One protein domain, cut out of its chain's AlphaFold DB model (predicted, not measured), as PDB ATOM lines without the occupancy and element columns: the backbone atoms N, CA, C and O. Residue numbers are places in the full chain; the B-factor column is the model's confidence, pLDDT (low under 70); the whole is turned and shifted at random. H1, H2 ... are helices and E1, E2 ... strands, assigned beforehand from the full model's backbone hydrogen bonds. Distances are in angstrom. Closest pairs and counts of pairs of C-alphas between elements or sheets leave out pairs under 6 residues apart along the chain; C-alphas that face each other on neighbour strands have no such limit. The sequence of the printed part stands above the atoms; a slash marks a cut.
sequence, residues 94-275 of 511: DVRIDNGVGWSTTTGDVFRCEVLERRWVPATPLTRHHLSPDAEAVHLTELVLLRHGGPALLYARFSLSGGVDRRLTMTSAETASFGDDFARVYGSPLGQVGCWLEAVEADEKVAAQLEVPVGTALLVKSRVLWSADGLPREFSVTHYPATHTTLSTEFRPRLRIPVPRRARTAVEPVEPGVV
ATOM      1  N   ASP A  94     103.135 126.257 138.900       80.06
ATOM      2  CA  ASP A  94     103.456 127.494 139.610       80.06
ATOM      3  C   ASP A  94     103.939 127.182 141.029       80.06
ATOM      4  O   ASP A  94     103.172 126.777 141.904       80.06
ATOM      5  N   VAL A  95     105.246 127.320 141.246       84.19
ATOM      6  CA  VAL A  95     105.909 127.009 142.514       84.19
ATOM      7  C   VAL A  95     106.077 128.289 143.314       84.19
ATOM      8  O   VAL A  95     106.643 129.277 142.850       84.19
ATOM      9  N   ARG A  96     105.659 128.270 144.574       83.62
ATOM     10  CA  ARG A  96     105.828 129.434 145.440       83.62
ATOM     11  C   ARG A  96     107.296 129.670 145.825       83.62
ATOM     12  O   ARG A  96     108.098 128.755 146.054       83.62
ATOM     13  N   ILE A  97     107.669 130.942 145.899       83.56
ATOM     14  CA  ILE A  97     109.031 131.375 146.238       83.56
ATOM     15  C   ILE A  97     109.266 131.277 147.746       83.56
ATOM     16  O   ILE A  97     110.340 130.854 148.166       83.56
ATOM     17  N   ASP A  98     108.266 131.635 148.548       71.81
ATOM     18  CA  ASP A  98     108.317 131.790 150.006       71.81
ATOM     19  C   ASP A  98     107.989 130.512 150.800       71.81
ATOM     20  O   ASP A  98     107.907 130.554 152.026       71.81
ATOM     21  N   ASN A  99     107.830 129.368 150.131       69.25
ATOM     22  CA  ASN A  99     107.574 128.081 150.775       69.25
ATOM     23  C   ASN A  99     108.584 126.988 150.359       69.25
ATOM     24  O   ASN A  99     109.654 127.260 149.791       69.25
ATOM     25  N   GLY A 100     108.265 125.742 150.722       58.62
ATOM     26  CA  GLY A 100     109.083 124.552 150.504       58.62
ATOM     27  C   GLY A 100     109.408 124.241 149.039       58.62
ATOM     28  O   GLY A 100     109.105 124.975 148.104       58.62
ATOM     29  N   VAL A 101     110.124 123.140 148.827       51.84
ATOM     30  CA  VAL A 101     110.368 122.612 147.476       51.84
ATOM     31  C   VAL A 101     109.057 121.971 147.003       51.84
ATOM     32  O   VAL A 101     108.480 121.206 147.752       51.84
ATOM     33  N   GLY A 102     108.511 122.305 145.834       49.62
ATOM     34  CA  GLY A 102     107.352 121.576 145.284       49.62
ATOM     35  C   GLY A 102     105.967 121.883 145.875       49.62
ATOM     36  O   GLY A 102     104.996 121.254 145.470       49.62
ATOM     37  N   TRP A 103     105.823 122.869 146.764       53.25
ATOM     38  CA  TRP A 103     104.497 123.379 147.135       53.25
ATOM     39  C   TRP A 103     103.977 124.282 146.010       53.25
ATOM     40  O   TRP A 103     104.137 125.509 146.034       53.25
ATOM     41  N   SER A 104     103.432 123.622 144.990       54.56
ATOM     42  CA  SER A 104     102.674 124.228 143.902       54.56
ATOM     43  C   SER A 104     101.441 124.941 144.462       54.56
ATOM     44  O   SER A 104     100.886 124.524 145.480       54.56
ATOM     45  N   THR A 105     100.977 126.001 143.804       47.19
ATOM     46  CA  THR A 105      99.615 126.515 144.049       47.19
ATOM     47  C   THR A 105      98.539 125.517 143.614       47.19
ATOM     48  O   THR A 105      97.383 125.652 144.005       47.19
ATOM     49  N   THR A 106      98.910 124.528 142.799       48.31
ATOM     50  CA  THR A 106      98.034 123.460 142.320       48.31
ATOM     51  C   THR A 106      98.062 122.293 143.308       48.31
ATOM     52  O   THR A 106      99.058 121.581 143.428       48.31
ATOM     53  N   THR A 107      96.969 122.112 144.046       49.72
ATOM     54  CA  THR A 107      96.775 121.004 144.991       49.72
ATOM     55  C   THR A 107      96.732 119.656 144.256       49.72
ATOM     56  O   THR A 107      96.051 119.546 143.240       49.72
ATOM     57  N   GLY A 108      97.404 118.624 144.783       56.22
ATOM     58  CA  GLY A 108      97.233 117.227 144.342       56.22
ATOM     59  C   GLY A 108      98.393 116.592 143.563       56.22
ATOM     60  O   GLY A 108      98.300 115.418 143.206       56.22
ATOM     61  N   ASP A 109      99.491 117.313 143.318       60.31
ATOM     62  CA  ASP A 109     100.677 116.726 142.682       60.31
ATOM     63  C   ASP A 109     101.432 115.786 143.637       60.31
ATOM     64  O   ASP A 109     101.880 116.176 144.717       60.31
ATOM     65  N   VAL A 110     101.634 114.537 143.208       65.56
ATOM     66  CA  VAL A 110     102.460 113.561 143.930       65.56
ATOM     67  C   VAL A 110     103.877 113.587 143.368       65.56
ATOM     68  O   VAL A 110     104.115 113.164 142.235       65.56
ATOM     69  N   PHE A 111     104.829 114.036 144.184       73.31
ATOM     70  CA  PHE A 111     106.250 113.986 143.853       73.31
ATOM     71  C   PHE A 111     106.900 112.724 144.424       73.31
ATOM     72  O   PHE A 111     106.742 112.401 145.605       73.31
ATOM     73  N   ARG A 112     107.687 112.023 143.602       77.69
ATOM     74  CA  ARG A 112     108.615 110.983 144.073       77.69
ATOM     75  C   ARG A 112     110.001 111.599 144.231       77.69
ATOM     76  O   ARG A 112     110.417 112.403 143.412       77.69
ATOM     77  N   CYS A 113     110.716 111.216 145.280       80.19
ATOM     78  CA  CYS A 113     112.067 111.694 145.548       80.19
ATOM     79  C   CYS A 113     113.094 110.600 145.248       80.19
ATOM     80  O   CYS A 113     113.003 109.511 145.816       80.19
ATOM     81  N   GLU A 114     114.102 110.922 144.442       86.44
ATOM     82  CA  GLU A 114     115.274 110.079 144.202       86.44
ATOM     83  C   GLU A 114     116.519 110.773 144.750       86.44
ATOM     84  O   GLU A 114     116.915 111.835 144.278       86.44
ATOM     85  N   VAL A 115     117.107 110.208 145.808       86.12
ATOM     86  CA  VAL A 115     118.301 110.774 146.450       86.12
ATOM     87  C   VAL A 115     119.529 110.401 145.627       86.12
ATOM     88  O   VAL A 115     119.815 109.221 145.449       86.12
ATOM     89  N   LEU A 116     120.259 111.414 145.166       86.44
ATOM     90  CA  LEU A 116     121.481 111.261 144.378       86.44
ATOM     91  C   LEU A 116     122.717 111.135 145.267       86.44
ATOM     92  O   LEU A 116     123.590 110.308 145.026       86.44
ATOM     93  N   GLU A 117     122.801 111.973 146.300       86.06
ATOM     94  CA  GLU A 117     123.927 111.996 147.229       86.06
ATOM     95  C   GLU A 117     123.453 112.431 148.617       86.06
ATOM     96  O   GLU A 117     122.609 113.317 148.770       86.06
ATOM     97  N   ARG A 118     124.014 111.810 149.655       86.69
ATOM     98  CA  ARG A 118     123.820 112.224 151.042       86.69
ATOM     99  C   ARG A 118     125.088 111.969 151.835       86.69
ATOM    100  O   ARG A 118     125.477 110.812 151.980       86.69
ATOM    101  N   ARG A 119     125.728 113.028 152.337       87.19
ATOM    102  CA  ARG A 119     126.967 112.909 153.121       87.19
ATOM    103  C   ARG A 119     127.381 114.211 153.789       87.19
ATOM    104  O   ARG A 119     126.897 115.281 153.442       87.19
ATOM    105  N   TRP A 120     128.373 114.112 154.664       88.88
ATOM    106  CA  TRP A 120     129.140 115.262 155.121       88.88
ATOM    107  C   TRP A 120     130.174 115.675 154.072       88.88
ATOM    108  O   TRP A 120     130.925 114.836 153.570       88.88
ATOM    109  N   VAL A 121     130.197 116.964 153.739       88.62
ATOM    110  CA  VAL A 121     131.148 117.588 152.809       88.62
ATOM    111  C   VAL A 121     131.836 118.778 153.486       88.62
ATOM    112  O   VAL A 121     131.253 119.363 154.405       88.62
ATOM    113  N   PRO A 122     133.047 119.168 153.049       89.25
ATOM    114  CA  PRO A 122     133.677 120.397 153.521       89.25
ATOM    115  C   PRO A 122     132.769 121.608 153.294       89.25
ATOM    116  O   PRO A 122     132.129 121.730 152.247       89.25
ATOM    117  N   ALA A 123     132.709 122.512 154.269       89.12
ATOM    118  CA  ALA A 123     131.920 123.729 154.140       89.12
ATOM    119  C   ALA A 123     132.577 124.701 153.145       89.12
ATOM    120  O   ALA A 123     133.733 125.100 153.317       89.12
ATOM    121  N   THR A 124     131.815 125.130 152.140       89.19
ATOM    122  CA  THR A 124     132.238 126.117 151.141       89.19
ATOM    123  C   THR A 124     132.088 127.547 151.683       89.19
ATOM    124  O   THR A 124     131.392 127.765 152.685       89.19
ATOM    125  N   PRO A 125     132.680 128.570 151.032       88.94
ATOM    126  CA  PRO A 125     132.469 129.965 151.417       88.94
ATOM    127  C   PRO A 125     130.989 130.356 151.505       88.94
ATOM    128  O   PRO A 125     130.607 131.105 152.401       88.94
ATOM    129  N   LEU A 126     130.143 129.817 150.619       88.12
ATOM    130  CA  LEU A 126     128.702 130.074 150.634       88.12
ATOM    131  C   LEU A 126     128.002 129.418 151.816       88.12
ATOM    132  O   LEU A 126     127.226 130.076 152.509       88.12
ATOM    133  N   THR A 127     128.272 128.137 152.078       89.94
ATOM    134  CA  THR A 127     127.628 127.456 153.205       89.94
ATOM    135  C   THR A 127     128.078 128.064 154.530       89.94
ATOM    136  O   THR A 127     127.252 128.223 155.423       89.94
ATOM    137  N   ARG A 128     129.338 128.507 154.642       90.69
ATOM    138  CA  ARG A 128     129.810 129.270 155.808       90.69
ATOM    139  C   ARG A 128     129.110 130.621 155.940       90.69
ATOM    140  O   ARG A 128     128.666 130.986 157.025       90.69
ATOM    141  N   HIS A 129     128.963 131.350 154.833       90.44
ATOM    142  CA  HIS A 129     128.275 132.641 154.818       90.44
ATOM    143  C   HIS A 129     126.799 132.537 155.249       90.44
ATOM    144  O   HIS A 129     126.293 133.431 155.940       90.44
ATOM    145  N   HIS A 130     126.102 131.479 154.823       90.06
ATOM    146  CA  HIS A 130     124.666 131.311 155.054       90.06
ATOM    147  C   HIS A 130     124.311 130.536 156.328       90.06
ATOM    148  O   HIS A 130     123.282 130.841 156.928       90.06
ATOM    149  N   LEU A 131     125.127 129.559 156.736       89.50
ATOM    150  CA  LEU A 131     124.841 128.680 157.874       89.50
ATOM    151  C   LEU A 131     125.674 129.036 159.104       89.50
ATOM    152  O   LEU A 131     125.124 129.410 160.131       89.50
ATOM    153  N   SER A 132     126.997 128.925 159.030       88.12
ATOM    154  CA  SER A 132     127.866 129.286 160.152       88.12
ATOM    155  C   SER A 132     129.285 129.569 159.661       88.12
ATOM    156  O   SER A 132     129.852 128.712 158.977       88.12
ATOM    157  N   PRO A 133     129.886 130.726 160.004       85.88
ATOM    158  CA  PRO A 133     131.236 131.077 159.560       85.88
ATOM    159  C   PRO A 133     132.286 130.048 160.010       85.88
ATOM    160  O   PRO A 133     133.235 129.766 159.273       85.88
ATOM    161  N   ASP A 134     132.059 129.428 161.168       86.19
ATOM    162  CA  ASP A 134     132.985 128.496 161.812       86.19
ATOM    163  C   ASP A 134     132.755 127.034 161.398       86.19
ATOM    164  O   ASP A 134     133.529 126.158 161.770       86.19
ATOM    165  N   ALA A 135     131.723 126.742 160.598       86.25
ATOM    166  CA  ALA A 135     131.426 125.374 160.182       86.25
ATOM    167  C   ALA A 135     132.552 124.791 159.325       86.25
ATOM    168  O   ALA A 135     132.795 125.271 158.222       86.25
ATOM    169  N   GLU A 136     133.206 123.728 159.787       88.69
ATOM    170  CA  GLU A 136     134.211 123.008 158.996       88.69
ATOM    171  C   GLU A 136     133.582 122.105 157.931       88.69
ATOM    172  O   GLU A 136     134.095 121.992 156.816       88.69
ATOM    173  N   ALA A 137     132.431 121.519 158.252       89.38
ATOM    174  CA  ALA A 137     131.681 120.633 157.380       89.38
ATOM    175  C   ALA A 137     130.180 120.922 157.462       89.38
ATOM    176  O   ALA A 137     129.668 121.444 158.453       89.38
ATOM    177  N   VAL A 138     129.473 120.552 156.401       89.06
ATOM    178  CA  VAL A 138     128.013 120.604 156.314       89.06
ATOM    179  C   VAL A 138     127.496 119.286 155.767       89.06
ATOM    180  O   VAL A 138     128.169 118.597 154.998       89.06
ATOM    181  N   HIS A 139     126.280 118.930 156.145       87.88
ATOM    182  CA  HIS A 139     125.607 117.778 155.585       87.88
ATOM    183  C   HIS A 139     124.899 118.170 154.284       87.88
ATOM    184  O   HIS A 139     123.978 118.988 154.284       87.88
ATOM    185  N   LEU A 140     125.334 117.574 153.176       88.31
ATOM    186  CA  LEU A 140     124.746 117.700 151.849       88.31
ATOM    187  C   LEU A 140     123.677 116.622 151.653       88.31
ATOM    188  O   LEU A 140     123.896 115.441 151.924       88.31
ATOM    189  N   THR A 141     122.516 117.012 151.138       86.62
ATOM    190  CA  THR A 141     121.567 116.082 150.514       86.62
ATOM    191  C   THR A 141     121.199 116.609 149.142       86.62
ATOM    192  O   THR A 141     120.651 117.705 149.041       86.62
ATOM    193  N   GLU A 142     121.451 115.811 148.116       87.19
ATOM    194  CA  GLU A 142     121.035 116.074 146.746       87.19
ATOM    195  C   GLU A 142     120.015 115.046 146.289       87.19
ATOM    196  O   GLU A 142     120.130 113.855 146.591       87.19
ATOM    197  N   LEU A 143     119.015 115.508 145.553       87.06
ATOM    198  CA  LEU A 143     117.931 114.678 145.063       87.06
ATOM    199  C   LEU A 143     117.304 115.268 143.803       87.06
ATOM    200  O   LEU A 143     117.329 116.480 143.588       87.06
ATOM    201  N   VAL A 144     116.678 114.404 143.017       88.06
ATOM    202  CA  VAL A 144     115.752 114.782 141.950       88.06
ATOM    203  C   VAL A 144     114.338 114.512 142.453       88.06
ATOM    204  O   VAL A 144     114.063 113.449 143.019       88.06
ATOM    205  N   LEU A 145     113.435 115.479 142.280       85.19
ATOM    206  CA  LEU A 145     112.008 115.208 142.431       85.19
ATOM    207  C   LEU A 145     111.427 114.874 141.068       85.19
ATOM    208  O   LEU A 145     111.574 115.644 140.121       85.19
ATOM    209  N   LEU A 146     110.736 113.745 141.002       84.62
ATOM    210  CA  LEU A 146     110.009 113.288 139.836       84.62
ATOM    211  C   LEU A 146     108.535 113.667 139.961       84.62
ATOM    212  O   LEU A 146     107.924 113.452 141.013       84.62
ATOM    213  N   ARG A 147     107.950 114.158 138.870       79.56
ATOM    214  CA  ARG A 147     106.516 114.432 138.717       79.56
ATOM    215  C   ARG A 147     106.022 113.711 137.467       79.56
ATOM    216  O   ARG A 147     106.674 113.755 136.432       79.56
ATOM    217  N   HIS A 148     104.905 112.991 137.579       79.06
ATOM    218  CA  HIS A 148     104.352 112.167 136.489       79.06
ATOM    219  C   HIS A 148     105.370 111.217 135.818       79.06
ATOM    220  O   HIS A 148     105.241 110.887 134.645       79.06
ATOM    221  N   GLY A 149     106.377 110.757 136.570       76.75
ATOM    222  CA  GLY A 149     107.410 109.841 136.079       76.75
ATOM    223  C   GLY A 149     108.632 110.496 135.425       76.75
ATOM    224  O   GLY A 149     109.547 109.758 135.085       76.75
ATOM    225  N   GLY A 150     108.684 111.828 135.294       86.12
ATOM    226  CA  GLY A 150     109.846 112.560 134.765       86.12
ATOM    227  C   GLY A 150     110.470 113.533 135.779       86.12
ATOM    228  O   GLY A 150     109.788 113.931 136.730       86.12
ATOM    229  N   PRO A 151     111.745 113.934 135.614       89.38
ATOM    230  CA  PRO A 151     112.400 114.915 136.481       89.38
ATOM    231  C   PRO A 151     111.727 116.289 136.439       89.38
ATOM    232  O   PRO A 151     111.670 116.941 135.405       89.38
ATOM    233  N   ALA A 152     111.251 116.754 137.593       86.25
ATOM    234  CA  ALA A 152     110.609 118.057 137.744       86.25
ATOM    235  C   ALA A 152     111.549 119.111 138.336       86.25
ATOM    236  O   ALA A 152     111.402 120.300 138.072       86.25
ATOM    237  N   LEU A 153     112.495 118.708 139.183       89.56
ATOM    238  CA  LEU A 153     113.519 119.608 139.709       89.56
ATOM    239  C   LEU A 153     114.708 118.835 140.268       89.56
ATOM    240  O   LEU A 153     114.589 117.681 140.680       89.56
ATOM    241  N   LEU A 154     115.838 119.531 140.335       90.00
ATOM    242  CA  LEU A 154     117.054 119.090 141.002       90.00
ATOM    243  C   LEU A 154     117.242 119.958 142.241       90.00
ATOM    244  O   LEU A 154     117.276 121.187 142.154       90.00
ATOM    245  N   TYR A 155     117.365 119.321 143.395       88.00
ATOM    246  CA  TYR A 155     117.438 119.983 144.685       88.00
ATOM    247  C   TYR A 155     118.693 119.572 145.431       88.00
ATOM    248  O   TYR A 155     118.963 118.383 145.590       88.00
ATOM    249  N   ALA A 156     119.398 120.555 145.976       87.75
ATOM    250  CA  ALA A 156     120.428 120.314 146.964       87.75
ATOM    251  C   ALA A 156     120.188 121.167 148.201       87.75
ATOM    252  O   ALA A 156     119.878 122.358 148.108       87.75
ATOM    253  N   ARG A 157     120.393 120.562 149.365       88.19
ATOM    254  CA  ARG A 157     120.375 121.240 150.660       88.19
ATOM    255  C   ARG A 157     121.660 120.993 151.431       88.19
ATOM    256  O   ARG A 157     122.241 119.912 151.350       88.19
ATOM    257  N   PHE A 158     122.011 121.981 152.235       88.88
ATOM    258  CA  PHE A 158     123.123 122.003 153.165       88.88
ATOM    259  C   PHE A 158     122.585 122.338 154.561       88.88
ATOM    260  O   PHE A 158     121.828 123.301 154.723       88.88
ATOM    261  N   SER A 159     122.980 121.558 155.565       88.88
ATOM    262  CA  SER A 159     122.611 121.764 156.972       88.88
ATOM    263  C   SER A 159     123.793 121.500 157.907       88.88
ATOM    264  O   SER A 159     124.735 120.795 157.552       88.88
ATOM    265  N   LEU A 160     123.741 122.052 159.122       84.88
ATOM    266  CA  LEU A 160     124.752 121.817 160.172       84.88
ATOM    267  C   LEU A 160     124.477 120.561 161.012       84.88
ATOM    268  O   LEU A 160     125.252 120.210 161.895       84.88
ATOM    269  N   SER A 161     123.371 119.873 160.738       76.38
ATOM    270  CA  SER A 161     123.025 118.599 161.352       76.38
ATOM    271  C   SER A 161     122.765 117.553 160.270       76.38
ATOM    272  O   SER A 161     122.044 117.800 159.299       76.38
ATOM    273  N   GLY A 162     123.357 116.367 160.442       58.41
ATOM    274  CA  GLY A 162     123.106 115.198 159.589       58.41
ATOM    275  C   GLY A 162     121.800 114.465 159.922       58.41
ATOM    276  O   GLY A 162     121.342 113.634 159.146       58.41
ATOM    277  N   GLY A 163     121.177 114.800 161.058       51.62
ATOM    278  CA  GLY A 163     120.058 114.072 161.665       51.62
ATOM    279  C   GLY A 163     118.689 114.202 160.987       51.62
ATOM    280  O   GLY A 163     117.712 113.666 161.506       51.62
ATOM    281  N   VAL A 164     118.567 114.862 159.832       51.88
ATOM    282  CA  VAL A 164     117.297 114.874 159.083       51.88
ATOM    283  C   VAL A 164     117.224 113.641 158.179       51.88
ATOM    284  O   VAL A 164     117.176 113.743 156.950       51.88
ATOM    285  N   ASP A 165     117.228 112.463 158.802       44.94
ATOM    286  CA  ASP A 165     117.138 111.156 158.142       44.94
ATOM    287  C   ASP A 165     115.686 110.720 157.888       44.94
ATOM    288  O   ASP A 165     115.306 109.555 157.980       44.94
ATOM    289  N   ARG A 166     114.807 111.676 157.603       47.97
ATOM    290  CA  ARG A 166     113.397 111.383 157.360       47.97
ATOM    291  C   ARG A 166     113.132 111.561 155.888       47.97
ATOM    292  O   ARG A 166     113.546 112.567 155.313       47.97
ATOM    293  N   ARG A 167     112.470 110.560 155.291       42.72
ATOM    294  CA  ARG A 167     111.831 110.661 153.977       42.72
ATOM    295  C   ARG A 167     111.308 112.088 153.870       42.72
ATOM    296  O   ARG A 167     110.434 112.470 154.647       42.72
ATOM    297  N   LEU A 168     111.890 112.889 152.977       46.09
ATOM    298  CA  LEU A 168     111.218 114.073 152.468       46.09
ATOM    299  C   LEU A 168     110.035 113.499 151.701       46.09
ATOM    300  O   LEU A 168     110.079 113.344 150.485       46.09
ATOM    301  N   THR A 169     109.018 113.046 152.431       38.41
ATOM    302  CA  THR A 169     107.735 112.728 151.855       38.41
ATOM    303  C   THR A 169     107.188 114.100 151.512       38.41
ATOM    304  O   THR A 169     106.486 114.726 152.293       38.41
ATOM    305  N   MET A 170     107.594 114.591 150.341       46.75
ATOM    306  CA  MET A 170     107.018 115.734 149.641       46.75
ATOM    307  C   MET A 170     105.632 115.342 149.114       46.75
ATOM    308  O   MET A 170     105.246 115.682 148.003       46.75
ATOM    309  N   THR A 171     104.898 114.540 149.885       37.59
ATOM    310  CA  THR A 171     103.466 114.406 149.734       37.59
ATOM    311  C   THR A 171     102.897 115.736 150.166       37.59
ATOM    312  O   THR A 171     103.099 116.141 151.311       37.59
ATOM    313  N   SER A 172     102.128 116.361 149.281       41.53
ATOM    314  CA  SER A 172     101.058 117.279 149.654       41.53
ATOM    315  C   SER A 172     100.002 116.524 150.480       41.53
ATOM    316  O   SER A 172      98.838 116.452 150.092       41.53
ATOM    317  N   ALA A 173     100.405 115.859 151.571       40.19
ATOM    318  CA  ALA A 173      99.460 115.299 152.515       40.19
ATOM    319  C   ALA A 173      98.612 116.489 152.951       40.19
ATOM    320  O   ALA A 173      99.162 117.496 153.394       40.19
ATOM    321  N   GLU A 174      97.305 116.384 152.738       45.59
ATOM    322  CA  GLU A 174      96.309 117.464 152.729       45.59
ATOM    323  C   GLU A 174      96.203 118.257 154.057       45.59
ATOM    324  O   GLU A 174      95.283 119.044 154.240       45.59
ATOM    325  N   THR A 175      97.125 118.057 155.004       42.78
ATOM    326  CA  THR A 175      97.027 118.466 156.409       42.78
ATOM    327  C   THR A 175      98.278 119.100 157.039       42.78
ATOM    328  O   THR A 175      98.113 119.741 158.071       42.78
ATOM    329  N   ALA A 176      99.498 118.991 156.490       55.75
ATOM    330  CA  ALA A 176     100.696 119.588 157.120       55.75
ATOM    331  C   ALA A 176     101.187 120.826 156.354       55.75
ATOM    332  O   ALA A 176     101.378 120.750 155.149       55.75
ATOM    333  N   SER A 177     101.409 121.965 157.017       70.12
ATOM    334  CA  SER A 177     101.958 123.162 156.359       70.12
ATOM    335  C   SER A 177     103.486 123.093 156.207       70.12
ATOM    336  O   SER A 177     104.170 122.377 156.938       70.12
ATOM    337  N   PHE A 178     104.065 123.913 155.317       75.06
ATOM    338  CA  PHE A 178     105.527 124.052 155.202       75.06
ATOM    339  C   PHE A 178     106.202 124.419 156.541       75.06
ATOM    340  O   PHE A 178     107.312 123.965 156.820       75.06
ATOM    341  N   GLY A 179     105.532 125.215 157.382       77.31
ATOM    342  CA  GLY A 179     106.017 125.552 158.722       77.31
ATOM    343  C   GLY A 179     106.038 124.345 159.665       77.31
ATOM    344  O   GLY A 179     107.003 124.177 160.410       77.31
ATOM    345  N   ASP A 180     105.032 123.471 159.588       77.25
ATOM    346  CA  ASP A 180     104.960 122.241 160.393       77.25
ATOM    347  C   ASP A 180     106.029 121.236 159.970       77.25
ATOM    348  O   ASP A 180     106.667 120.597 160.809       77.25
ATOM    349  N   ASP A 181     106.266 121.120 158.663       75.50
ATOM    350  CA  ASP A 181     107.344 120.302 158.114       75.50
ATOM    351  C   ASP A 181     108.707 120.806 158.584       75.50
ATOM    352  O   ASP A 181     109.532 120.011 159.038       75.50
ATOM    353  N   PHE A 182     108.928 122.124 158.541       79.94
ATOM    354  CA  PHE A 182     110.137 122.741 159.073       79.94
ATOM    355  C   PHE A 182     110.299 122.455 160.571       79.94
ATOM    356  O   PHE A 182     111.359 121.988 160.985       79.94
ATOM    357  N   ALA A 183     109.255 122.666 161.377       82.31
ATOM    358  CA  ALA A 183     109.300 122.433 162.819       82.31
ATOM    359  C   ALA A 183     109.565 120.965 163.163       82.31
ATOM    360  O   ALA A 183     110.367 120.662 164.046       82.31
ATOM    361  N   ARG A 184     108.965 120.037 162.413       78.50
ATOM    362  CA  ARG A 184     109.201 118.596 162.551       78.50
ATOM    363  C   ARG A 184     110.628 118.195 162.176       78.50
ATOM    364  O   ARG A 184     111.149 117.228 162.731       78.50
ATOM    365  N   VAL A 185     111.232 118.891 161.216       76.56
ATOM    366  CA  VAL A 185     112.590 118.624 160.725       76.56
ATOM    367  C   VAL A 185     113.660 119.233 161.634       76.56
ATOM    368  O   VAL A 185     114.632 118.556 161.958       76.56
ATOM    369  N   TYR A 186     113.488 120.488 162.048       78.50
ATOM    370  CA  TYR A 186     114.507 121.270 162.755       78.50
ATOM    371  C   TYR A 186     114.216 121.462 164.248       78.50
ATOM    372  O   TYR A 186     114.964 122.161 164.930       78.50
ATOM    373  N   GLY A 187     113.129 120.877 164.760       80.88
ATOM    374  CA  GLY A 187     112.740 120.949 166.172       80.88
ATOM    375  C   GLY A 187     112.390 122.359 166.658       80.88
ATOM    376  O   GLY A 187     112.320 122.587 167.860       80.88
ATOM    377  N   SER A 188     112.214 123.317 165.746       84.56
ATOM    378  CA  SER A 188     111.974 124.730 166.048       84.56
ATOM    379  C   SER A 188     111.059 125.356 164.991       84.56
ATOM    380  O   SER A 188     111.151 124.975 163.824       84.56
ATOM    381  N   PRO A 189     110.172 126.303 165.350       87.25
ATOM    382  CA  PRO A 189     109.300 126.954 164.374       87.25
ATOM    383  C   PRO A 189     110.097 127.709 163.309       87.25
ATOM    384  O   PRO A 189     111.158 128.265 163.596       87.25
ATOM    385  N   LEU A 190     109.566 127.763 162.088       84.06
ATOM    386  CA  LEU A 190     110.130 128.571 161.011       84.06
ATOM    387  C   LEU A 190     109.943 130.058 161.334       84.06
ATOM    388  O   LEU A 190     108.820 130.506 161.547       84.06
ATOM    389  N   GLY A 191     111.035 130.818 161.357       83.62
ATOM    390  CA  GLY A 191     111.017 132.254 161.635       83.62
ATOM    391  C   GLY A 191     111.084 133.103 160.374       83.62
ATOM    392  O   GLY A 191     110.355 134.084 160.227       83.62
ATOM    393  N   GLN A 192     111.963 132.742 159.441       85.25
ATOM    394  CA  GLN A 192     112.204 133.543 158.245       85.25
ATOM    395  C   GLN A 192     112.652 132.688 157.062       85.25
ATOM    396  O   GLN A 192     113.381 131.707 157.216       85.25
ATOM    397  N   VAL A 193     112.258 133.127 155.868       86.12
ATOM    398  CA  VAL A 193     112.698 132.582 154.585       86.12
ATOM    399  C   VAL A 193     113.366 133.691 153.781       86.12
ATOM    400  O   VAL A 193     112.828 134.790 153.652       86.12
ATOM    401  N   GLY A 194     114.545 133.411 153.243       87.88
ATOM    402  CA  GLY A 194     115.262 134.293 152.325       87.88
ATOM    403  C   GLY A 194     115.493 133.544 151.032       87.88
ATOM    404  O   GLY A 194     115.982 132.419 151.079       87.88
ATOM    405  N   CYS A 195     115.129 134.142 149.905       90.88
ATOM    406  CA  CYS A 195     115.257 133.519 148.597       90.88
ATOM    407  C   CYS A 195     115.925 134.466 147.606       90.88
ATOM    408  O   CYS A 195     115.695 135.673 147.643       90.88
ATOM    409  N   TRP A 196     116.677 133.879 146.682       92.19
ATOM    410  CA  TRP A 196     117.271 134.528 145.519       92.19
ATOM    411  C   TRP A 196     116.953 133.696 144.289       92.19
ATOM    412  O   TRP A 196     117.103 132.472 144.310       92.19
ATOM    413  N   LEU A 197     116.479 134.359 143.243       93.88
ATOM    414  CA  LEU A 197     116.047 133.747 142.002       93.88
ATOM    415  C   LEU A 197     116.927 134.232 140.864       93.88
ATOM    416  O   LEU A 197     117.067 135.434 140.634       93.88
ATOM    417  N   GLU A 198     117.463 133.279 140.124       94.19
ATOM    418  CA  GLU A 198     118.307 133.514 138.964       94.19
ATOM    419  C   GLU A 198     117.797 132.674 137.793       94.19
ATOM    420  O   GLU A 198     117.049 131.713 137.977       94.19
ATOM    421  N   ALA A 199     118.200 133.037 136.578       94.00
ATOM    422  CA  ALA A 199     118.022 132.184 135.413       94.00
ATOM    423  C   ALA A 199     119.397 131.778 134.887       94.00
ATOM    424  O   ALA A 199     120.264 132.632 134.699       94.00
ATOM    425  N   VAL A 200     119.587 130.482 134.659       91.88
ATOM    426  CA  VAL A 200     120.829 129.922 134.108       91.88
ATOM    427  C   VAL A 200     120.501 128.936 132.997       91.88
ATOM    428  O   VAL A 200     119.367 128.473 132.865       91.88
ATOM    429  N   GLU A 201     121.501 128.595 132.196       90.88
ATOM    430  CA  GLU A 201     121.393 127.510 131.228       90.88
ATOM    431  C   GLU A 201     121.856 126.185 131.849       90.88
ATOM    432  O   GLU A 201     122.848 126.140 132.583       90.88
ATOM    433  N   ALA A 202     121.134 125.102 131.555       89.88
ATOM    434  CA  ALA A 202     121.476 123.760 132.007       89.88
ATOM    435  C   ALA A 202     122.836 123.333 131.439       89.88
ATOM    436  O   ALA A 202     122.994 123.190 130.223       89.88
ATOM    437  N   ASP A 203     123.813 123.101 132.317       85.38
ATOM    438  CA  ASP A 203     125.065 122.445 131.942       85.38
ATOM    439  C   ASP A 203     124.846 120.942 131.688       85.38
ATOM    440  O   ASP A 203     123.793 120.402 132.003       85.38
ATOM    441  N   GLU A 204     125.840 120.242 131.136       84.56
ATOM    442  CA  GLU A 204     125.741 118.799 130.839       84.56
ATOM    443  C   GLU A 204     125.278 117.940 132.026       84.56
ATOM    444  O   GLU A 204     124.569 116.958 131.824       84.56
ATOM    445  N   LYS A 205     125.674 118.284 133.258       82.56
ATOM    446  CA  LYS A 205     125.362 117.478 134.443       82.56
ATOM    447  C   LYS A 205     123.927 117.726 134.896       82.56
ATOM    448  O   LYS A 205     123.194 116.765 135.116       82.56
ATOM    449  N   VAL A 206     123.524 118.995 135.000       88.06
ATOM    450  CA  VAL A 206     122.149 119.371 135.359       88.06
ATOM    451  C   VAL A 206     121.172 118.917 134.272       88.06
ATOM    452  O   VAL A 206     120.120 118.373 134.591       88.06
ATOM    453  N   ALA A 207     121.544 119.065 133.000       90.75
ATOM    454  CA  ALA A 207     120.776 118.595 131.851       90.75
ATOM    455  C   ALA A 207     120.551 117.077 131.895       90.75
ATOM    456  O   ALA A 207     119.422 116.628 131.738       90.75
ATOM    457  N   ALA A 208     121.597 116.293 132.185       90.00
ATOM    458  CA  ALA A 208     121.479 114.842 132.313       90.00
ATOM    459  C   ALA A 208     120.567 114.417 133.476       90.00
ATOM    460  O   ALA A 208     119.777 113.496 133.316       90.00
ATOM    461  N   GLN A 209     120.646 115.088 134.629       90.25
ATOM    462  CA  GLN A 209     119.820 114.760 135.803       90.25
ATOM    463  C   GLN A 209     118.359 115.191 135.664       90.25
ATOM    464  O   GLN A 209     117.479 114.568 136.251       90.25
ATOM    465  N   LEU A 210     118.109 116.269 134.921       91.19
ATOM    466  CA  LEU A 210     116.763 116.746 134.619       91.19
ATOM    467  C   LEU A 210     116.193 116.138 133.331       91.19
ATOM    468  O   LEU A 210     115.062 116.448 132.981       91.19
ATOM    469  N   GLU A 211     116.961 115.303 132.623       92.69
ATOM    470  CA  GLU A 211     116.592 114.729 131.321       92.69
ATOM    471  C   GLU A 211     116.161 115.789 130.286       92.69
ATOM    472  O   GLU A 211     115.272 115.580 129.460       92.69
ATOM    473  N   VAL A 212     116.827 116.947 130.306       91.06
ATOM    474  CA  VAL A 212     116.599 118.056 129.368       91.06
ATOM    475  C   VAL A 212     117.816 118.276 128.465       91.06
ATOM    476  O   VAL A 212     118.929 117.887 128.818       91.06
ATOM    477  N   PRO A 213     117.669 118.929 127.298       92.44
ATOM    478  CA  PRO A 213     118.815 119.325 126.484       92.44
ATOM    479  C   PRO A 213     119.782 120.259 127.232       92.44
ATOM    480  O   PRO A 213     119.359 121.129 128.000       92.44
ATOM    481  N   VAL A 214     121.084 120.145 126.951       90.81
ATOM    482  CA  VAL A 214     122.080 121.146 127.375       90.81
ATOM    483  C   VAL A 214     121.690 122.514 126.818       90.81
ATOM    484  O   VAL A 214     121.276 122.624 125.664       90.81
ATOM    485  N   GLY A 215     121.806 123.555 127.639       89.19
ATOM    486  CA  GLY A 215     121.358 124.901 127.284       89.19
ATOM    487  C   GLY A 215     119.885 125.176 127.602       89.19
ATOM    488  O   GLY A 215     119.423 126.296 127.389       89.19
ATOM    489  N   THR A 216     119.125 124.200 128.114       92.25
ATOM    490  CA  THR A 216     117.737 124.433 128.550       92.25
ATOM    491  C   THR A 216     117.702 125.525 129.616       92.25
ATOM    492  O   THR A 216     118.514 125.521 130.539       92.25
ATOM    493  N   ALA A 217     116.771 126.471 129.486       93.56
ATOM    494  CA  ALA A 217     116.593 127.534 130.465       93.56
ATOM    495  C   ALA A 217     116.111 126.950 131.801       93.56
ATOM    496  O   ALA A 217     115.125 126.210 131.847       93.56
ATOM    497  N   LEU A 218     116.785 127.312 132.889       94.19
ATOM    498  CA  LEU A 218     116.443 126.912 134.247       94.19
ATOM    499  C   LEU A 218     116.160 128.149 135.095       94.19
ATOM    500  O   LEU A 218     116.871 129.149 134.999       94.19
ATOM    501  N   LEU A 219     115.167 128.050 135.973       94.75
ATOM    502  CA  LEU A 219     115.033 128.936 137.125       94.75
ATOM    503  C   LEU A 219     115.785 128.316 138.301       94.75
ATOM    504  O   LEU A 219     115.542 127.166 138.662       94.75
ATOM    505  N   VAL A 220     116.685 129.078 138.914       93.44
ATOM    506  CA  VAL A 220     117.453 128.652 140.085       93.44
ATOM    507  C   VAL A 220     116.959 129.417 141.300       93.44
ATOM    508  O   VAL A 220     117.027 130.642 141.330       93.44
ATOM    509  N   LYS A 221     116.462 128.695 142.308       92.00
ATOM    510  CA  LYS A 221     116.058 129.246 143.609       92.00
ATOM    511  C   LYS A 221     117.102 128.873 144.651       92.00
ATOM    512  O   LYS A 221     117.147 127.721 145.076       92.00
ATOM    513  N   SER A 222     117.898 129.842 145.086       91.12
ATOM    514  CA  SER A 222     118.700 129.719 146.305       91.12
ATOM    515  C   SER A 222     117.859 130.151 147.500       91.12
ATOM    516  O   SER A 222     117.167 131.165 147.421       91.12
ATOM    517  N   ARG A 223     117.896 129.406 148.603       90.50
ATOM    518  CA  ARG A 223     117.074 129.662 149.786       90.50
ATOM    519  C   ARG A 223     117.863 129.466 151.065       90.50
ATOM    520  O   ARG A 223     118.626 128.516 151.183       90.50
ATOM    521  N   VAL A 224     117.608 130.318 152.049       90.44
ATOM    522  CA  VAL A 224     118.015 130.099 153.436       90.44
ATOM    523  C   VAL A 224     116.779 130.096 154.324       90.44
ATOM    524  O   VAL A 224     115.889 130.939 154.174       90.44
ATOM    525  N   LEU A 225     116.722 129.131 155.238       88.25
ATOM    526  CA  LEU A 225     115.667 129.005 156.237       88.25
ATOM    527  C   LEU A 225     116.240 129.287 157.621       88.25
ATOM    528  O   LEU A 225     117.219 128.657 158.024       88.25
ATOM    529  N   TRP A 226     115.599 130.194 158.352       88.50
ATOM    530  CA  TRP A 226     115.922 130.489 159.744       88.50
ATOM    531  C   TRP A 226     114.779 130.058 160.651       88.50
ATOM    532  O   TRP A 226     113.611 130.304 160.340       88.50
ATOM    533  N   SER A 227     115.111 129.462 161.789       87.25
ATOM    534  CA  SER A 227     114.143 129.223 162.857       87.25
ATOM    535  C   SER A 227     113.736 130.531 163.553       87.25
ATOM    536  O   SER A 227     114.331 131.586 163.330       87.25
ATOM    537  N   ALA A 228     112.676 130.486 164.362       86.12
ATOM    538  CA  ALA A 228     112.119 131.644 165.072       86.12
ATOM    539  C   ALA A 228     113.107 132.299 166.057       86.12
ATOM    540  O   ALA A 228     112.998 133.486 166.345       86.12
ATOM    541  N   ASP A 229     114.106 131.547 166.515       83.06
ATOM    542  CA  ASP A 229     115.258 132.019 167.298       83.06
ATOM    543  C   ASP A 229     116.310 132.785 166.456       83.06
ATOM    544  O   ASP A 229     117.301 133.282 166.989       83.06
ATOM    545  N   GLY A 230     116.112 132.895 165.139       82.69
ATOM    546  CA  GLY A 230     117.023 133.566 164.213       82.69
ATOM    547  C   GLY A 230     118.228 132.726 163.782       82.69
ATOM    548  O   GLY A 230     119.109 133.261 163.101       82.69
ATOM    549  N   LEU A 231     118.282 131.437 164.136       85.38
ATOM    550  CA  LEU A 231     119.362 130.538 163.727       85.38
ATOM    551  C   LEU A 231     119.130 129.998 162.306       85.38
ATOM    552  O   LEU A 231     118.040 129.502 162.010       85.38
ATOM    553  N   PRO A 232     120.125 130.060 161.403       89.25
ATOM    554  CA  PRO A 232     120.027 129.430 160.089       89.25
ATOM    555  C   PRO A 232     120.040 127.903 160.231       89.25
ATOM    556  O   PRO A 232     120.899 127.327 160.900       89.25
ATOM    557  N   ARG A 233     119.086 127.235 159.585       87.81
ATOM    558  CA  ARG A 233     118.917 125.774 159.644       87.81
ATOM    559  C   ARG A 233     119.237 125.082 158.328       87.81
ATOM    560  O   ARG A 233     119.769 123.974 158.332       87.81
ATOM    561  N   GLU A 234     118.941 125.746 157.217       88.69
ATOM    562  CA  GLU A 234     119.107 125.197 155.875       88.69
ATOM    563  C   GLU A 234     119.580 126.278 154.913       88.69
ATOM    564  O   GLU A 234     119.031 127.379 154.909       88.69
ATOM    565  N   PHE A 235     120.536 125.928 154.059       90.25
ATOM    566  CA  PHE A 235     120.785 126.605 152.796       90.25
ATOM    567  C   PHE A 235     120.508 125.605 151.680       90.25
ATOM    568  O   PHE A 235     120.975 124.471 151.740       90.25
ATOM    569  N   SER A 236     119.742 125.987 150.672       89.00
ATOM    570  CA  SER A 236     119.418 125.110 149.556       89.00
ATOM    571  C   SER A 236     119.456 125.835 148.226       89.00
ATOM    572  O   SER A 236     119.278 127.048 148.155       89.00
ATOM    573  N   VAL A 237     119.702 125.074 147.163       89.88
ATOM    574  CA  VAL A 237     119.661 125.542 145.780       89.88
ATOM    575  C   VAL A 237     118.850 124.544 144.971       89.88
ATOM    576  O   VAL A 237     119.138 123.345 144.960       89.88
ATOM    577  N   THR A 238     117.828 125.049 144.292       90.69
ATOM    578  CA  THR A 238     116.917 124.248 143.477       90.69
ATOM    579  C   THR A 238     116.959 124.716 142.034       90.69
ATOM    580  O   THR A 238     116.767 125.903 141.779       90.69
ATOM    581  N   HIS A 239     117.150 123.791 141.100       92.56
ATOM    582  CA  HIS A 239     117.056 124.034 139.665       92.56
ATOM    583  C   HIS A 239     115.709 123.521 139.160       92.56
ATOM    584  O   HIS A 239     115.392 122.340 139.318       92.56
ATOM    585  N   TYR A 240     114.938 124.409 138.546       92.44
ATOM    586  CA  TYR A 240     113.650 124.118 137.933       92.44
ATOM    587  C   TYR A 240     113.759 124.294 136.415       92.44
ATOM    588  O   TYR A 240     114.140 125.386 135.977       92.44
ATOM    589  N   PRO A 241     113.408 123.290 135.596       92.69
ATOM    590  CA  PRO A 241     113.195 123.489 134.168       92.69
ATOM    591  C   PRO A 241     112.170 124.602 133.913       92.69
ATOM    592  O   PRO A 241     111.021 124.532 134.348       92.69
ATOM    593  N   ALA A 242     112.569 125.650 133.191       91.69
ATOM    594  CA  ALA A 242     111.674 126.771 132.886       91.69
ATOM    595  C   ALA A 242     110.588 126.413 131.853       91.69
ATOM    596  O   ALA A 242     109.636 127.176 131.668       91.69
ATOM    597  N   THR A 243     110.725 125.248 131.209       86.94
ATOM    598  CA  THR A 243     109.761 124.636 130.282       86.94
ATOM    599  C   THR A 243     108.412 124.380 130.947       86.94
ATOM    600  O   THR A 243     107.383 124.483 130.290       86.94
ATOM    601  N   HIS A 244     108.412 124.085 132.249       82.00
ATOM    602  CA  HIS A 244     107.214 123.699 132.988       82.00
ATOM    603  C   HIS A 244     107.151 124.328 134.388       82.00
ATOM    604  O   HIS A 244     106.413 123.856 135.247       82.00
ATOM    605  N   THR A 245     107.948 125.355 134.690       87.69
ATOM    606  CA  THR A 245     107.926 125.981 136.020       87.69
ATOM    607  C   THR A 245     107.925 127.497 135.954       87.69
ATOM    608  O   THR A 245     108.692 128.128 135.226       87.69
ATOM    609  N   THR A 246     107.067 128.080 136.782       89.50
ATOM    610  CA  THR A 246     107.056 129.497 137.131       89.50
ATOM    611  C   THR A 246     107.243 129.635 138.633       89.50
ATOM    612  O   THR A 246     106.894 128.729 139.389       89.50
ATOM    613  N   LEU A 247     107.849 130.740 139.070       91.50
ATOM    614  CA  LEU A 247     108.050 131.016 140.490       91.50
ATOM    615  C   LEU A 247     107.207 132.215 140.917       91.50
ATOM    616  O   LEU A 247     107.435 133.313 140.411       91.50
ATOM    617  N   SER A 248     106.269 132.040 141.847       90.50
ATOM    618  CA  SER A 248     105.350 133.106 142.267       90.50
ATOM    619  C   SER A 248     105.374 133.400 143.763       90.50
ATOM    620  O   SER A 248     105.814 132.601 144.590       90.50
ATOM    621  N   THR A 249     104.953 134.604 144.134       88.81
ATOM    622  CA  THR A 249     104.833 135.025 145.531       88.81
ATOM    623  C   THR A 249     103.932 136.246 145.659       88.81
ATOM    624  O   THR A 249     103.769 137.019 144.713       88.81
ATOM    625  N   GLU A 250     103.371 136.412 146.851       87.38
ATOM    626  CA  GLU A 250     102.547 137.549 147.249       87.38
ATOM    627  C   GLU A 250     103.250 138.272 148.402       87.38
ATOM    628  O   GLU A 250     103.629 137.645 149.393       87.38
ATOM    629  N   PHE A 251     103.367 139.595 148.308       83.00
ATOM    630  CA  PHE A 251     103.867 140.445 149.386       83.00
ATOM    631  C   PHE A 251     102.808 141.406 149.877       83.00
ATOM    632  O   PHE A 251     102.042 141.952 149.088       83.00
ATOM    633  N   ARG A 252     102.852 141.693 151.177       78.06
ATOM    634  CA  ARG A 252     102.053 142.733 151.825       78.06
ATOM    635  C   ARG A 252     102.998 143.742 152.489       78.06
ATOM    636  O   ARG A 252     103.457 143.469 153.601       78.06
ATOM    637  N   PRO A 253     103.331 144.879 151.846       68.88
ATOM    638  CA  PRO A 253     104.351 145.811 152.344       68.88
ATOM    639  C   PRO A 253     104.099 146.301 153.777       68.88
ATOM    640  O   PRO A 253     105.020 146.350 154.591       68.88
ATOM    641  N   ARG A 254     102.831 146.552 154.126       60.28
ATOM    642  CA  ARG A 254     102.390 147.006 155.460       60.28
ATOM    643  C   ARG A 254     102.572 145.978 156.577       60.28
ATOM    644  O   ARG A 254     102.446 146.314 157.748       60.28
ATOM    645  N   LEU A 255     102.854 144.726 156.223       53.88
ATOM    646  CA  LEU A 255     103.051 143.620 157.157       53.88
ATOM    647  C   LEU A 255     104.523 143.218 157.283       53.88
ATOM    648  O   LEU A 255     104.804 142.145 157.816       53.88
ATOM    649  N   ARG A 256     105.464 144.044 156.801       53.34
ATOM    650  CA  ARG A 256     106.901 143.807 156.983       53.34
ATOM    651  C   ARG A 256     107.247 143.794 158.474       53.34
ATOM    652  O   ARG A 256     107.425 144.833 159.101       53.34
ATOM    653  N   ILE A 257     107.345 142.592 159.035       50.50
ATOM    654  CA  ILE A 257     107.864 142.370 160.385       50.50
ATOM    655  C   ILE A 257     109.368 142.688 160.345       50.50
ATOM    656  O   ILE A 257     110.034 142.291 159.380       50.50
ATOM    657  N   PRO A 258     109.922 143.395 161.350       45.66
ATOM    658  CA  PRO A 258     111.352 143.643 161.435       45.66
ATOM    659  C   PRO A 258     112.131 142.345 161.243       45.66
ATOM    660  O   PRO A 258     111.888 141.356 161.932       45.66
ATOM    661  N   VAL A 259     113.062 142.344 160.291       49.62
ATOM    662  CA  VAL A 259     113.972 141.217 160.103       49.62
ATOM    663  C   VAL A 259     114.816 141.102 161.375       49.62
ATOM    664  O   VAL A 259     115.564 142.043 161.664       49.62
ATOM    665  N   PRO A 260     114.724 140.002 162.149       43.78
ATOM    666  CA  PRO A 260     115.582 139.836 163.310       43.78
ATOM    667  C   PRO A 260     117.044 139.935 162.863       43.78
ATOM    668  O   PRO A 260     117.435 139.421 161.806       43.78
ATOM    669  N   ARG A 261     117.861 140.658 163.638       47.28
ATOM    670  CA  ARG A 261     119.311 140.705 163.408       47.28
ATOM    671  C   ARG A 261     119.824 139.267 163.389       47.28
ATOM    672  O   ARG A 261     119.442 138.499 164.267       47.28
ATOM    673  N   ARG A 262     120.677 138.918 162.409       49.75
ATOM    674  CA  ARG A 262     121.351 137.607 162.372       49.75
ATOM    675  C   ARG A 262     121.895 137.338 163.777       49.75
ATOM    676  O   ARG A 262     122.727 138.116 164.255       49.75
ATOM    677  N   ALA A 263     121.402 136.289 164.431       47.09
ATOM    678  CA  ALA A 263     122.009 135.826 165.664       47.09
ATOM    679  C   ALA A 263     123.471 135.496 165.328       47.09
ATOM    680  O   ALA A 263     123.747 134.769 164.377       47.09
ATOM    681  N   ARG A 264     124.418 136.129 166.032       44.38
ATOM    682  CA  ARG A 264     125.859 135.850 165.866       44.38
ATOM    683  C   ARG A 264     126.262 134.547 166.558       44.38
ATOM    684  O   ARG A 264     127.414 134.151 166.461       44.38
ATOM    685  N   THR A 265     125.339 133.927 167.287       44.25
ATOM    686  CA  THR A 265     125.550 132.660 167.968       44.25
ATOM    687  C   THR A 265     125.636 131.544 166.940       44.25
ATOM    688  O   THR A 265     124.696 131.298 166.184       44.25
ATOM    689  N   ALA A 266     126.798 130.894 166.906       50.31
ATOM    690  CA  ALA A 266     127.012 129.674 166.155       50.31
ATOM    691  C   ALA A 266     125.960 128.642 166.580       50.31
ATOM    692  O   ALA A 266     125.747 128.411 167.770       50.31
ATOM    693  N   VAL A 267     125.293 128.027 165.606       53.34
ATOM    694  CA  VAL A 267     124.653 126.733 165.853       53.34
ATOM    695  C   VAL A 267     125.782 125.796 166.270       53.34
ATOM    696  O   VAL A 267     126.764 125.706 165.529       53.34
ATOM    697  N   GLU A 268     125.674 125.146 167.433       52.50
ATOM    698  CA  GLU A 268     126.643 124.119 167.825       52.50
ATOM    699  C   GLU A 268     126.720 123.084 166.693       52.50
ATOM    700  O   GLU A 268     125.698 122.472 166.355       52.50
ATOM    701  N   PRO A 269     127.885 122.937 166.037       52.94
ATOM    702  CA  PRO A 269     128.037 121.941 165.000       52.94
ATOM    703  C   PRO A 269     127.843 120.575 165.647       52.94
ATOM    704  O   PRO A 269     128.528 120.229 166.607       52.94
ATOM    705  N   VAL A 270     126.905 119.788 165.122       60.91
ATOM    706  CA  VAL A 270     126.894 118.355 165.422       60.91
ATOM    707  C   VAL A 270     128.198 117.789 164.871       60.91
ATOM    708  O   VAL A 270     128.577 118.167 163.759       60.91
ATOM    709  N   GLU A 271     128.873 116.911 165.621       62.66
ATOM    710  CA  GLU A 271     130.096 116.270 165.129       62.66
ATOM    711  C   GLU A 271     129.845 115.702 163.724       62.66
ATOM    712  O   GLU A 271     128.916 114.899 163.535       62.66
ATOM    713  N   PRO A 272     130.602 116.158 162.710       66.38
ATOM    714  CA  PRO A 272     130.400 115.673 161.366       66.38
ATOM    715  C   PRO A 272     130.720 114.181 161.332       66.38
ATOM    716  O   PRO A 272     131.702 113.715 161.909       66.38
ATOM    717  N   GLY A 273     129.897 113.419 160.612       71.50
ATOM    718  CA  GLY A 273     130.270 112.066 160.215       71.50
ATOM    719  C   GLY A 273     131.454 112.096 159.242       71.50
ATOM    720  O   GLY A 273     132.074 113.131 159.015       71.50
ATOM    721  N   VAL A 274     131.749 110.964 158.602       81.00
ATOM    722  CA  VAL A 274     132.858 110.880 157.634       81.00
ATOM    723  C   VAL A 274     132.705 111.943 156.538       81.00
ATOM    724  O   VAL A 274     131.797 111.865 155.703       81.00
ATOM    725  N   VAL A 275     133.607 112.927 156.548       80.38
ATOM    726  CA  VAL A 275     133.650 114.011 155.564       80.38
ATOM    727  C   VAL A 275     134.280 113.478 154.284       80.38
ATOM    728  O   VAL A 275     135.419 113.013 154.279       80.38
TER     729      VAL A 275
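AT A GLANCE: This is residues 94 to 275 of the 511 residues of a protein of Pseudonocardia oroxyli (UniProt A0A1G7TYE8). One twisted sheet of six long strands forms a wall, with the short helices H1 and H3 on one face and H2 on the opposite face. The small parallel pair E1 and E8 lies off this sheet, joined to it through the turn after E7, and a tail without named elements follows E8, its residues 252 to 258 standing free. The printed part has 182 residues with three named helices and eight named strands, in the order E1 E2 H1 E3 E4 H2 E5 H3 E6 E7 E8, and its class is mixed, helices and strands. The large sheet runs E2 E3 E4 E7 E6 E5, all antiparallel. The whole is compact, with a radius of gyration of the C-alphas of 16.3 A and spans of 45 by 43 by 29 A.

IN THESE COORDINATES: In the large sheet, E2 is residues 111 to 122, 29.8 A long, beginning at C-alpha 111 (106.250, 113.986, 143.853), and it bends by 52 degrees at residue 114. E3 is residues 137 to 147, 31.9 A; E4 150 to 159, 27.2 A; E7 232 to 241, 27.5 A; E6 217 to 227, 32.5 A; E5 190 to 201, 31.9 A. H1 is residues 125 to 130, H2 178 to 186 and H3 204 to 210. E1 is residues 94 to 96, from C-alpha 94 (103.456, 127.494, 139.610), and E8 is 245 to 251, ending at C-alpha 251 (103.867, 140.445, 149.386).

HOW THE PARTS SIT: E2 and E5 are the edge strands. Backbone N and O atoms are within hydrogen-bond range across each pair of neighbour strands: N 114 and O 144 at 2.9 A between E2 and E3, N 143 and O 155 at 2.9 A between E3 and E4, N 156 and O 237 at 3.0 A between E4 and E7, N 223 and O 236 at 2.8 A between E6 and E7, and N 196 and O 222 at 2.9 A between E5 and E6. E3 and E4 form a hairpin, as do E6 and E7. H1 is on the sheet at a height of 8.1 A, over E4 and across the strands at 77 degrees to E4 on the local plane; its closest C-alphas to E7 are His 130 and Phe 235, 6.5 A. H3 is on the same face, with the C-alphas of Leu 210 and Pro 151 of E4 closest at 5.1 A. H2 is on the opposite face at a height of 8.8 A, only just over E6 with 3 of its C-alphas; those of Gly 179 and Leu 190 of E5 are closest, 5.6 A. In H1, H2 and H3 every O i to N i+4 pair is within hydrogen-bond range. E1 and E8 are parallel neighbours, with N 95 and O 246 at 2.9 A, and E1 and H2 are apart.

THE WHOLE: The two C-alphas farthest apart, those of Arg 254 and Val 274, are 47.3 A apart. The printed part has no cut. The links E1 to E2 and E4 to H2 are long, with 14 and 18 residues. Mean pLDDT of the printed part is 77.5; it is under 70 at residues 99 to 110, 162 to 176 and 253 to 272.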